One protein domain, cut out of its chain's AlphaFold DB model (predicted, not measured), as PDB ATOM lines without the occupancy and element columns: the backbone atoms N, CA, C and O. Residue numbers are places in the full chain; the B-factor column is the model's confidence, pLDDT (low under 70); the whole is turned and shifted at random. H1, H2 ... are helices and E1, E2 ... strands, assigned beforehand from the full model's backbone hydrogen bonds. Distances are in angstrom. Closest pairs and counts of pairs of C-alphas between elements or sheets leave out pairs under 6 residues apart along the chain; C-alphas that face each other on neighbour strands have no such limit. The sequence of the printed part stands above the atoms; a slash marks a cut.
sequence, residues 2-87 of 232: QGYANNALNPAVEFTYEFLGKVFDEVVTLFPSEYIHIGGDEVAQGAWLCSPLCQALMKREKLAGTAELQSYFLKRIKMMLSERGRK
ATOM      1  N   GLN A   2     430.144 487.762 411.649       86.75
ATOM      2  CA  GLN A   2     431.493 487.235 411.943       86.75
ATOM      3  C   GLN A   2     432.623 488.290 411.957       86.75
ATOM      4  O   GLN A   2     433.797 487.948 411.891       86.75
ATOM      5  N   GLY A   3     432.297 489.586 411.988       85.25
ATOM      6  CA  GLY A   3     433.304 490.661 412.012       85.25
ATOM      7  C   GLY A   3     433.995 490.968 410.673       85.25
ATOM      8  O   GLY A   3     434.941 491.753 410.649       85.25
ATOM      9  N   TYR A   4     433.523 490.405 409.557       86.31
ATOM     10  CA  TYR A   4     434.048 490.702 408.221       86.31
ATOM     11  C   TYR A   4     433.259 491.801 407.503       86.31
ATOM     12  O   TYR A   4     432.034 491.875 407.592       86.31
ATOM     13  N   ALA A   5     433.979 492.614 406.730       84.00
ATOM     14  CA  ALA A   5     433.408 493.477 405.701       84.00
ATOM     15  C   ALA A   5     433.561 492.820 404.318       84.00
ATOM     16  O   ALA A   5     434.497 492.055 404.095       84.00
ATOM     17  N   ASN A   6     432.685 493.173 403.371       81.06
ATOM     18  CA  ASN A   6     432.783 492.794 401.952       81.06
ATOM     19  C   ASN A   6     432.782 491.279 401.658       81.06
ATOM     20  O   ASN A   6     433.383 490.841 400.681       81.06
ATOM     21  N   ASN A   7     432.089 490.477 402.463       90.62
ATOM     22  CA  ASN A   7     431.983 489.025 402.277       90.62
ATOM     23  C   ASN A   7     430.750 488.583 401.460       90.62
ATOM     24  O   ASN A   7     430.516 487.388 401.316       90.62
ATOM     25  N   ALA A   8     429.961 489.520 400.927       92.31
ATOM     26  CA  ALA A   8     428.751 489.222 400.164       92.31
ATOM     27  C   ALA A   8     428.986 489.369 398.652       92.31
ATOM     28  O   ALA A   8     429.384 490.440 398.181       92.31
ATOM     29  N   LEU A   9     428.679 488.318 397.883       95.12
ATOM     30  CA  LEU A   9     428.681 488.369 396.416       95.12
ATOM     31  C   LEU A   9     427.752 489.484 395.918       95.12
ATOM     32  O   LEU A   9     426.679 489.703 396.473       95.12
ATOM     33  N   ASN A  10     428.168 490.219 394.885       95.75
ATOM     34  CA  ASN A  10     427.408 491.370 394.404       95.75
ATOM     35  C   ASN A  10     426.346 490.936 393.371       95.75
ATOM     36  O   ASN A  10     426.718 490.437 392.302       95.75
ATOM     37  N   PRO A  11     425.045 491.170 393.632       96.19
ATOM     38  CA  PRO A  11     423.956 490.707 392.774       96.19
ATOM     39  C   PRO A  11     423.788 491.517 391.480       96.19
ATOM     40  O   PRO A  11     423.090 491.074 390.568       96.19
ATOM     41  N   ALA A  12     424.420 492.687 391.374       97.38
ATOM     42  CA  ALA A  12     424.384 493.540 390.188       97.38
ATOM     43  C   ALA A  12     425.585 493.342 389.246       97.38
ATOM     44  O   ALA A  12     425.693 494.041 388.239       97.38
ATOM     45  N   VAL A  13     426.495 492.416 389.562       97.81
ATOM     46  CA  VAL A  13     427.654 492.084 388.725       97.81
ATOM     47  C   VAL A  13     427.367 490.789 387.967       97.81
ATOM     48  O   VAL A  13     427.229 489.737 388.583       97.81
ATOM     49  N   GLU A  14     427.310 490.842 386.632       97.06
ATOM     50  CA  GLU A  14     426.992 489.657 385.812       97.06
ATOM     51  C   GLU A  14     428.022 488.530 385.954       97.06
ATOM     52  O   GLU A  14     427.652 487.358 386.016       97.06
ATOM     53  N   PHE A  15     429.298 488.879 386.142       97.81
ATOM     54  CA  PHE A  15     430.358 487.901 386.395       97.81
ATOM     55  C   PHE A  15     430.087 487.022 387.631       97.81
ATOM     56  O   PHE A  15     430.517 485.872 387.667       97.81
ATOM     57  N   THR A  16     429.329 487.511 388.624       97.69
ATOM     58  CA  THR A  16     428.896 486.694 389.769       97.69
ATOM     59  C   THR A  16     428.094 485.476 389.301       97.69
ATOM     60  O   THR A  16     428.314 484.369 389.787       97.69
ATOM     61  N   TYR A  17     427.190 485.655 388.336       98.25
ATOM     62  CA  TYR A  17     426.355 484.576 387.809       98.25
ATOM     63  C   TYR A  17     427.135 483.667 386.859       98.25
ATOM     64  O   TYR A  17     426.927 482.460 386.876       98.25
ATOM     65  N   GLU A  18     428.081 484.202 386.082       98.31
ATOM     66  CA  GLU A  18     428.989 483.373 385.276       98.31
ATOM     67  C   GLU A  18     429.844 482.450 386.153       98.31
ATOM     68  O   GLU A  18     429.984 481.260 385.865       98.31
ATOM     69  N   PHE A  19     430.395 482.989 387.244       98.31
ATOM     70  CA  PHE A  19     431.152 482.225 388.230       98.31
ATOM     71  C   PHE A  19     430.290 481.131 388.867       98.31
ATOM     72  O   PHE A  19     430.668 479.960 388.834       98.31
ATOM     73  N   LEU A  20     429.116 481.492 389.397       98.19
ATOM     74  CA  LEU A  20     428.208 480.532 390.026       98.19
ATOM     75  C   LEU A  20     427.714 479.474 389.039       98.19
ATOM     76  O   LEU A  20     427.591 478.317 389.416       98.19
ATOM     77  N   GLY A  21     427.485 479.839 387.777       98.12
ATOM     78  CA  GLY A  21     427.078 478.903 386.730       98.12
ATOM     79  C   GLY A  21     428.108 477.802 386.531       98.12
ATOM     80  O   GLY A  21     427.750 476.631 386.585       98.12
ATOM     81  N   LYS A  22     429.388 478.176 386.424       98.38
ATOM     82  CA  LYS A  22     430.495 477.211 386.328       98.38
ATOM     83  C   LYS A  22     430.609 476.343 387.577       98.38
ATOM     84  O   LYS A  22     430.807 475.141 387.463       98.38
ATOM     85  N   VAL A  23     430.462 476.931 388.767       98.12
ATOM     86  CA  VAL A  23     430.453 476.160 390.021       98.12
ATOM     87  C   VAL A  23     429.308 475.147 390.017       98.12
ATOM     88  O   VAL A  23     429.524 473.983 390.342       98.12
ATOM     89  N   PHE A  24     428.105 475.557 389.616       98.06
ATOM     90  CA  PHE A  24     426.962 474.657 389.548       98.06
ATOM     91  C   PHE A  24     427.152 473.567 388.496       98.06
ATOM     92  O   PHE A  24     426.819 472.430 388.796       98.06
ATOM     93  N   ASP A  25     427.733 473.855 387.329       98.00
ATOM     94  CA  ASP A  25     428.028 472.839 386.305       98.00
ATOM     95  C   ASP A  25     428.892 471.694 386.858       98.00
ATOM     96  O   ASP A  25     428.573 470.515 386.672       98.00
ATOM     97  N   GLU A  26     429.942 472.029 387.606       98.12
ATOM     98  CA  GLU A  26     430.811 471.034 388.245       98.12
ATOM     99  C   GLU A  26     430.081 470.291 389.376       98.12
ATOM    100  O   GLU A  26     430.109 469.061 389.457       98.12
ATOM    101  N   VAL A  27     429.362 471.021 390.237       97.50
ATOM    102  CA  VAL A  27     428.640 470.444 391.382       97.50
ATOM    103  C   VAL A  27     427.564 469.458 390.928       97.50
ATOM    104  O   VAL A  27     427.489 468.354 391.463       97.50
ATOM    105  N   VAL A  28     426.743 469.803 389.931       96.94
ATOM    106  CA  VAL A  28     425.653 468.917 389.479       96.94
ATOM    107  C   VAL A  28     426.158 467.683 388.738       96.94
ATOM    108  O   VAL A  28     425.439 466.682 388.685       96.94
ATOM    109  N   THR A  29     427.378 467.749 388.196       97.06
ATOM    110  CA  THR A  29     428.075 466.610 387.584       97.06
ATOM    111  C   THR A  29     428.571 465.634 388.650       97.06
ATOM    112  O   THR A  29     428.471 464.421 388.471       97.06
ATOM    113  N   LEU A  30     429.083 466.146 389.773       97.75
ATOM    114  CA  LEU A  30     429.613 465.327 390.867       97.75
ATOM    115  C   LEU A  30     428.518 464.736 391.763       97.75
ATOM    116  O   LEU A  30     428.641 463.595 392.210       97.75
ATOM    117  N   PHE A  31     427.460 465.501 392.041       97.06
ATOM    118  CA  PHE A  31     426.433 465.127 393.009       97.06
ATOM    119  C   PHE A  31     425.096 464.810 392.317       97.06
ATOM    120  O   PHE A  31     424.489 465.690 391.699       97.06
ATOM    121  N   PRO A  32     424.582 463.569 392.445       95.06
ATOM    122  CA  PRO A  32     423.315 463.165 391.836       95.06
ATOM    123  C   PRO A  32     422.087 463.643 392.626       95.06
ATOM    124  O   PRO A  32     420.962 463.340 392.233       95.06
ATOM    125  N   SER A  33     422.283 464.334 393.754       95.44
ATOM    126  CA  SER A  33     421.193 464.809 394.603       95.44
ATOM    127  C   SER A  33     420.272 465.750 393.839       95.44
ATOM    128  O   SER A  33     420.711 466.577 393.043       95.44
ATOM    129  N   GLU A  34     418.975 465.645 394.112       96.06
ATOM    130  CA  GLU A  34     417.981 466.528 393.504       96.06
ATOM    131  C   GLU A  34     418.131 467.970 394.005       96.06
ATOM    132  O   GLU A  34     417.994 468.912 393.228       96.06
ATOM    133  N   TYR A  35     418.454 468.138 395.289       97.19
ATOM    134  CA  TYR A  35     418.624 469.436 395.933       97.19
ATOM    135  C   TYR A  35     420.092 469.858 395.976       97.19
ATOM    136  O   TYR A  35     420.972 469.039 396.258       97.19
ATOM    137  N   ILE A  36     420.330 471.155 395.770       97.69
ATOM    138  CA  ILE A  36     421.608 471.833 396.018       97.69
ATOM    139  C   ILE A  36     421.363 472.961 397.022       97.69
ATOM    140  O   ILE A  36     420.551 473.855 396.769       97.69
ATOM    141  N   HIS A  37     422.057 472.917 398.162       97.38
ATOM    142  CA  HIS A  37     421.941 473.941 399.199       97.38
ATOM    143  C   HIS A  37     422.820 475.151 398.866       97.38
ATOM    144  O   HIS A  37     424.034 475.010 398.739       97.38
ATOM    145  N   ILE A  38     422.224 476.337 398.736       95.81
ATOM    146  CA  ILE A  38     422.924 477.565 398.315       95.81
ATOM    147  C   ILE A  38     423.264 478.516 399.471       95.81
ATOM    148  O   ILE A  38     423.780 479.607 399.237       95.81
ATOM    149  N   GLY A  39     422.979 478.110 400.712       94.00
ATOM    150  CA  GLY A  39     423.155 478.948 401.899       94.00
ATOM    151  C   GLY A  39     422.059 480.005 401.966       94.00
ATOM    152  O   GLY A  39     420.879 479.661 402.038       94.00
ATOM    153  N   GLY A  40     422.449 481.278 401.891       88.56
ATOM    154  CA  GLY A  40     421.530 482.420 401.900       88.56
ATOM    155  C   GLY A  40     421.298 483.032 403.282       88.56
ATOM    156  O   GLY A  40     420.437 483.896 403.412       88.56
ATOM    157  N   ASP A  41     422.070 482.611 404.276       88.25
ATOM    158  CA  ASP A  41     422.059 483.084 405.654       88.25
ATOM    159  C   ASP A  41     422.818 484.406 405.841       88.25
ATOM    160  O   ASP A  41     423.728 484.754 405.085       88.25
ATOM    161  N   GLU A  42     422.407 485.159 406.864       84.38
ATOM    162  CA  GLU A  42     423.163 486.259 407.485       84.38
ATOM    163  C   GLU A  42     423.737 487.357 406.564       84.38
ATOM    164  O   GLU A  42     424.736 488.018 406.884       84.38
ATOM    165  N   VAL A  43     423.081 487.642 405.434       88.44
ATOM    166  CA  VAL A  43     423.431 488.813 404.618       88.44
ATOM    167  C   VAL A  43     423.253 490.080 405.457       88.44
ATOM    168  O   VAL A  43     422.155 490.416 405.902       88.44
ATOM    169  N   ALA A  44     424.358 490.801 405.670       88.25
ATOM    170  CA  ALA A  44     424.385 491.963 406.548       88.25
ATOM    171  C   ALA A  44     423.355 493.025 406.137       88.25
ATOM    172  O   ALA A  44     423.231 493.380 404.959       88.25
ATOM    173  N   GLN A  45     422.661 493.597 407.122       87.06
ATOM    174  CA  GLN A  45     421.745 494.703 406.875       87.06
ATOM    175  C   GLN A  45     422.495 495.868 406.213       87.06
ATOM    176  O   GLN A  45     423.554 496.294 406.672       87.06
ATOM    177  N   GLY A  46     421.948 496.377 405.112       89.19
ATOM    178  CA  GLY A  46     422.580 497.441 404.337       89.19
ATOM    179  C   GLY A  46     423.646 496.964 403.350       89.19
ATOM    180  O   GLY A  46     424.243 497.801 402.665       89.19
ATOM    181  N   ALA A  47     423.862 495.648 403.210       91.31
ATOM    182  CA  ALA A  47     424.714 495.115 402.155       91.31
ATOM    183  C   ALA A  47     424.284 495.668 400.788       91.31
ATOM    184  O   ALA A  47     423.094 495.795 400.477       91.31
ATOM    185  N   TRP A  48     425.298 496.027 400.001       95.00
ATOM    186  CA  TRP A  48     425.208 496.554 398.639       95.00
ATOM    187  C   TRP A  48     424.561 497.931 398.444       95.00
ATOM    188  O   TRP A  48     424.655 498.460 397.338       95.00
ATOM    189  N   LEU A  49     423.976 498.562 399.468       94.25
ATOM    190  CA  LEU A  49     423.265 499.844 399.304       94.25
ATOM    191  C   LEU A  49     424.165 500.991 398.811       94.25
ATOM    192  O   LEU A  49     423.700 501.910 398.134       94.25
ATOM    193  N   CYS A  50     425.466 500.916 399.097       94.12
ATOM    194  CA  CYS A  50     426.465 501.875 398.622       94.12
ATOM    195  C   CYS A  50     427.088 501.500 397.263       94.12
ATOM    196  O   CYS A  50     427.927 502.243 396.759       94.12
ATOM    197  N   SER A  51     426.730 500.357 396.662       96.31
ATOM    198  CA  SER A  51     427.267 499.946 395.361       96.31
ATOM    199  C   SER A  51     426.537 500.677 394.227       96.31
ATOM    200  O   SER A  51     425.322 500.511 394.102       96.31
ATOM    201  N   PRO A  52     427.237 501.419 393.343       97.31
ATOM    202  CA  PRO A  52     426.594 502.108 392.221       97.31
ATOM    203  C   PRO A  52     425.836 501.160 391.282       97.31
ATOM    204  O   PRO A  52     424.760 501.498 390.790       97.31
ATOM    205  N   LEU A  53     426.365 499.948 391.074       97.69
ATOM    206  CA  LEU A  53     425.713 498.918 390.263       97.69
ATOM    207  C   LEU A  53     424.423 498.425 390.923       97.69
ATOM    208  O   LEU A  53     423.397 498.327 390.254       97.69
ATOM    209  N   CYS A  54     424.438 498.186 392.237       97.31
ATOM    210  CA  CYS A  54     423.228 497.780 392.951       97.31
ATOM    211  C   CYS A  54     422.202 498.908 393.023       97.31
ATOM    212  O   CYS A  54     421.021 498.640 392.865       97.31
ATOM    213  N   GLN A  55     422.616 500.168 393.158       97.56
ATOM    214  CA  GLN A  55     421.697 501.307 393.078       97.56
ATOM    215  C   GLN A  55     421.028 501.415 391.701       97.56
ATOM    216  O   GLN A  55     419.836 501.719 391.614       97.56
ATOM    217  N   ALA A  56     421.768 501.157 390.618       97.69
ATOM    218  CA  ALA A  56     421.204 501.105 389.270       97.69
ATOM    219  C   ALA A  56     420.232 499.923 389.107       97.69
ATOM    220  O   ALA A  56     419.134 500.104 388.579       97.69
ATOM    221  N   LEU A  57     420.599 498.743 389.618       97.75
ATOM    222  CA  LEU A  57     419.746 497.553 389.630       97.75
ATOM    223  C   LEU A  57     418.450 497.797 390.415       97.75
ATOM    224  O   LEU A  57     417.369 497.548 389.891       97.75
ATOM    225  N   MET A  58     418.543 498.350 391.626       97.56
ATOM    226  CA  MET A  58     417.391 498.691 392.465       97.56
ATOM    227  C   MET A  58     416.432 499.638 391.745       97.56
ATOM    228  O   MET A  58     415.224 499.432 391.791       97.56
ATOM    229  N   LYS A  59     416.943 500.647 391.028       97.44
ATOM    230  CA  LYS A  59     416.102 501.555 390.231       97.44
ATOM    231  C   LYS A  59     415.417 500.843 389.063       97.44
ATOM    232  O   LYS A  59     414.245 501.105 388.809       97.44
ATOM    233  N   ARG A  60     416.137 499.965 388.356       97.25
ATOM    234  CA  ARG A  60     415.623 499.231 387.189       97.25
ATOM    235  C   ARG A  60     414.525 498.241 387.578       97.25
ATOM    236  O   ARG A  60     413.467 498.235 386.960       97.25
ATOM    237  N   GLU A  61     414.779 497.456 388.617       96.62
ATOM    238  CA  GLU A  61     413.906 496.370 389.081       96.62
ATOM    239  C   GLU A  61     412.923 496.817 390.179       96.62
ATOM    240  O   GLU A  61     412.114 496.022 390.647       96.62
ATOM    241  N   LYS A  62     412.969 498.099 390.577       96.62
ATOM    242  CA  LYS A  62     412.144 498.716 391.634       96.62
ATOM    243  C   LYS A  62     412.287 498.031 393.001       96.62
ATOM    244  O   LYS A  62     411.294 497.810 393.685       96.62
ATOM    245  N   LEU A  63     413.525 497.730 393.392       95.88
ATOM    246  CA  LEU A  63     413.842 497.046 394.648       95.88
ATOM    247  C   LEU A  63     414.077 498.055 395.783       95.88
ATOM    248  O   LEU A  63     414.807 499.034 395.607       95.88
ATOM    249  N   ALA A  64     413.502 497.802 396.956       92.50
ATOM    250  CA  ALA A  64     413.484 498.704 398.105       92.50
ATOM    251  C   ALA A  64     414.716 498.587 399.020       92.50
ATOM    252  O   ALA A  64     415.016 499.522 399.763       92.50
ATOM    253  N   GLY A  65     415.458 497.476 398.979       93.62
ATOM    254  CA  GLY A  65     416.633 497.314 399.838       93.62
ATOM    255  C   GLY A  65     417.355 495.977 399.714       93.62
ATOM    256  O   GLY A  65     417.141 495.212 398.776       93.62
ATOM    257  N   THR A  66     418.219 495.702 400.693       93.69
ATOM    258  CA  THR A  66     419.095 494.521 400.733       93.69
ATOM    259  C   THR A  66     418.330 493.203 400.619       93.69
ATOM    260  O   THR A  66     418.735 492.349 399.838       93.69
ATOM    261  N   ALA A  67     417.203 493.047 401.324       93.62
ATOM    262  CA  ALA A  67     416.418 491.810 401.273       93.62
ATOM    263  C   ALA A  67     415.856 491.533 399.867       93.62
ATOM    264  O   ALA A  67     415.892 490.405 399.388       93.62
ATOM    265  N   GLU A  68     415.379 492.561 399.164       95.12
ATOM    266  CA  GLU A  68     414.857 492.409 397.799       95.12
ATOM    267  C   GLU A  68     415.978 492.207 396.768       95.12
ATOM    268  O   GLU A  68     415.811 491.449 395.814       95.12
ATOM    269  N   LEU A  69     417.154 492.810 396.984       96.31
ATOM    270  CA  LEU A  69     418.364 492.502 396.211       96.31
ATOM    271  C   LEU A  69     418.801 491.042 396.391       96.31
ATOM    272  O   LEU A  69     419.158 490.381 395.416       96.31
ATOM    273  N   GLN A  70     418.744 490.531 397.621       95.88
ATOM    274  CA  GLN A  70     419.016 489.130 397.920       95.88
ATOM    275  C   GLN A  70     417.972 488.218 397.261       95.88
ATOM    276  O   GLN A  70     418.348 487.262 396.590       95.88
ATOM    277  N   SER A  71     416.677 488.537 397.349       95.69
ATOM    278  CA  SER A  71     415.622 487.796 396.639       95.69
ATOM    279  C   SER A  71     415.852 487.785 395.121       95.69
ATOM    280  O   SER A  71     415.759 486.729 394.495       95.69
ATOM    281  N   TYR A  72     416.214 488.924 394.514       96.88
ATOM    282  CA  TYR A  72     416.553 489.009 393.088       96.88
ATOM    283  C   TYR A  72     417.697 488.052 392.717       96.88
ATOM    284  O   TYR A  72     417.594 487.287 391.756       96.88
ATOM    285  N   PHE A  73     418.766 488.056 393.511       97.38
ATOM    286  CA  PHE A  73     419.916 487.174 393.333       97.38
ATOM    287  C   PHE A  73     419.540 485.692 393.438       97.38
ATOM    288  O   PHE A  73     419.865 484.898 392.555       97.38
ATOM    289  N   LEU A  74     418.795 485.332 394.482       97.12
ATOM    290  CA  LEU A  74     418.376 483.961 394.751       97.12
ATOM    291  C   LEU A  74     417.399 483.432 393.693       97.12
ATOM    292  O   LEU A  74     417.476 482.262 393.326       97.12
ATOM    293  N   LYS A  75     416.529 484.282 393.127       97.00
ATOM    294  CA  LYS A  75     415.662 483.915 391.992       97.00
ATOM    295  C   LYS A  75     416.472 483.530 390.757       97.00
ATOM    296  O   LYS A  75     416.152 482.540 390.103       97.00
ATOM    297  N   ARG A  76     417.540 484.275 390.453       97.38
ATOM    298  CA  ARG A  76     418.449 483.935 389.347       97.38
ATOM    299  C   ARG A  76     419.206 482.635 389.619       97.38
ATOM    300  O   ARG A  76     419.279 481.796 388.730       97.38
ATOM    301  N   ILE A  77     419.686 482.421 390.846       97.69
ATOM    302  CA  ILE A  77     420.309 481.147 391.246       97.69
ATOM    303  C   ILE A  77     419.331 479.979 391.089       97.69
ATOM    304  O   ILE A  77     419.690 478.956 390.508       97.69
ATOM    305  N   LYS A  78     418.084 480.130 391.553       97.19
ATOM    306  CA  LYS A  78     417.048 479.103 391.400       97.19
ATOM    307  C   LYS A  78     416.843 478.737 389.932       97.19
ATOM    308  O   LYS A  78     416.778 477.553 389.610       97.19
ATOM    309  N   MET A  79     416.755 479.733 389.051       97.44
ATOM    310  CA  MET A  79     416.627 479.516 387.607       97.44
ATOM    311  C   MET A  79     417.805 478.701 387.062       97.44
ATOM    312  O   MET A  79     417.585 477.677 386.425       97.44
ATOM    313  N   MET A  80     419.039 479.082 387.403       97.69
ATOM    314  CA  MET A  80     420.244 478.367 386.968       97.69
ATOM    315  C   MET A  80     420.279 476.910 387.451       97.69
ATOM    316  O   MET A  80     420.702 476.026 386.706       97.69
ATOM    317  N   LEU A  81     419.838 476.636 388.684       97.69
ATOM    318  CA  LEU A  81     419.714 475.266 389.195       97.69
ATOM    319  C   LEU A  81     418.601 474.493 388.476       97.69
ATOM    320  O   LEU A  81     418.799 473.337 388.106       97.69
ATOM    321  N   SER A  82     417.467 475.142 388.212       96.94
ATOM    322  CA  SER A  82     416.317 474.528 387.538       96.94
ATOM    323  C   SER A  82     416.653 474.127 386.098       96.94
ATOM    324  O   SER A  82     416.313 473.026 385.672       96.94
ATOM    325  N   GLU A  83     417.398 474.965 385.369       97.12
ATOM    326  CA  GLU A  83     417.941 474.654 384.033       97.12
ATOM    327  C   GLU A  83     418.857 473.420 384.036       97.12
ATOM    328  O   GLU A  83     418.965 472.717 383.034       97.12
ATOM    329  N   ARG A  84     419.488 473.128 385.180       97.12
ATOM    330  CA  ARG A  84     420.339 471.950 385.409       97.12
ATOM    331  C   ARG A  84     419.569 470.764 385.997       97.12
ATOM    332  O   ARG A  84     420.178 469.772 386.390       97.12
ATOM    333  N   GLY A  85     418.240 470.853 386.085       96.69
ATOM    334  CA  GLY A  85     417.395 469.807 386.662       96.69
ATOM    335  C   GLY A  85     417.629 469.604 388.161       96.69
ATOM    336  O   GLY A  85     417.575 468.471 388.644       96.69
ATOM    337  N   ARG A  86     417.946 470.681 388.891       97.44
ATOM    338  CA  ARG A  86     418.142 470.678 390.346       97.44
ATOM    339  C   ARG A  86     417.179 471.628 391.045       97.44
ATOM    340  O   ARG A  86     416.789 472.662 390.509       97.44
ATOM    341  N   LYS A  87     416.837 471.269 392.276       97.69
ATOM    342  CA  LYS A  87     415.999 472.030 393.200       97.69
ATOM    343  C   LYS A  87     416.855 472.850 394.159       97.69
ATOM    344  O   LYS A  87     417.958 472.446 394.532       97.69
TER     345      LYS A  87
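This is residues 2 to 87 of the 232 residues of the protein "N-acetyl-beta-hexosaminidase" of Rhizobium sp. BK327 (UniProt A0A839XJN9). Two long helices, H1 and H3, run the same way at a slant, with the shorter H2 across the end where H3 begins; E1 lies near the other end, and an unnamed stretch, residues 38 to 51, returns from it to H2. The printed part has 86 residues, mostly helix in its named elements, in the order H1, E1, H2, H3. It is only just compact, close to loose, with a radius of gyration of the C-alphas of 13.9 A and spans of 39 by 32 by 19 A.

After residues 2 to 13, H1 spans residues 14 to 30, 25.0 A, from C-alpha 14 at (426.992, 489.657, 385.812). E1 is residues 35 to 37, 6.5 A, and pairs with no named strand. H2 is residues 52 to 61, 14.3 A. H3, residues 66 to 83, 26.0 A, ends at C-alpha 83 (417.941, 474.654, 384.033).

H1, with residues 17 to 24 alone, only just touches H3, with residues 77 to 81 alone: 3 pairs of C-alphas are within 8 A, the closest Gly 21 and Met 80, 6.9 A. They run the same way at a steep tilt of 43 degrees. H2 and H3 are close but not clearly touching, C-alphas 58 and 69 being closest at 7.3 A, and about perpendicular at 74 degrees. H1 and H2 are apart. In H1, H2 and H3 every O i to N i+4 pair is within hydrogen-bond range.

The C-alphas of Pro 32 and Cys 50 are farthest apart, 39.4 A. The printed part has no cut; E1 to H2 is a long link. No printed residue is under 70 in pLDDT.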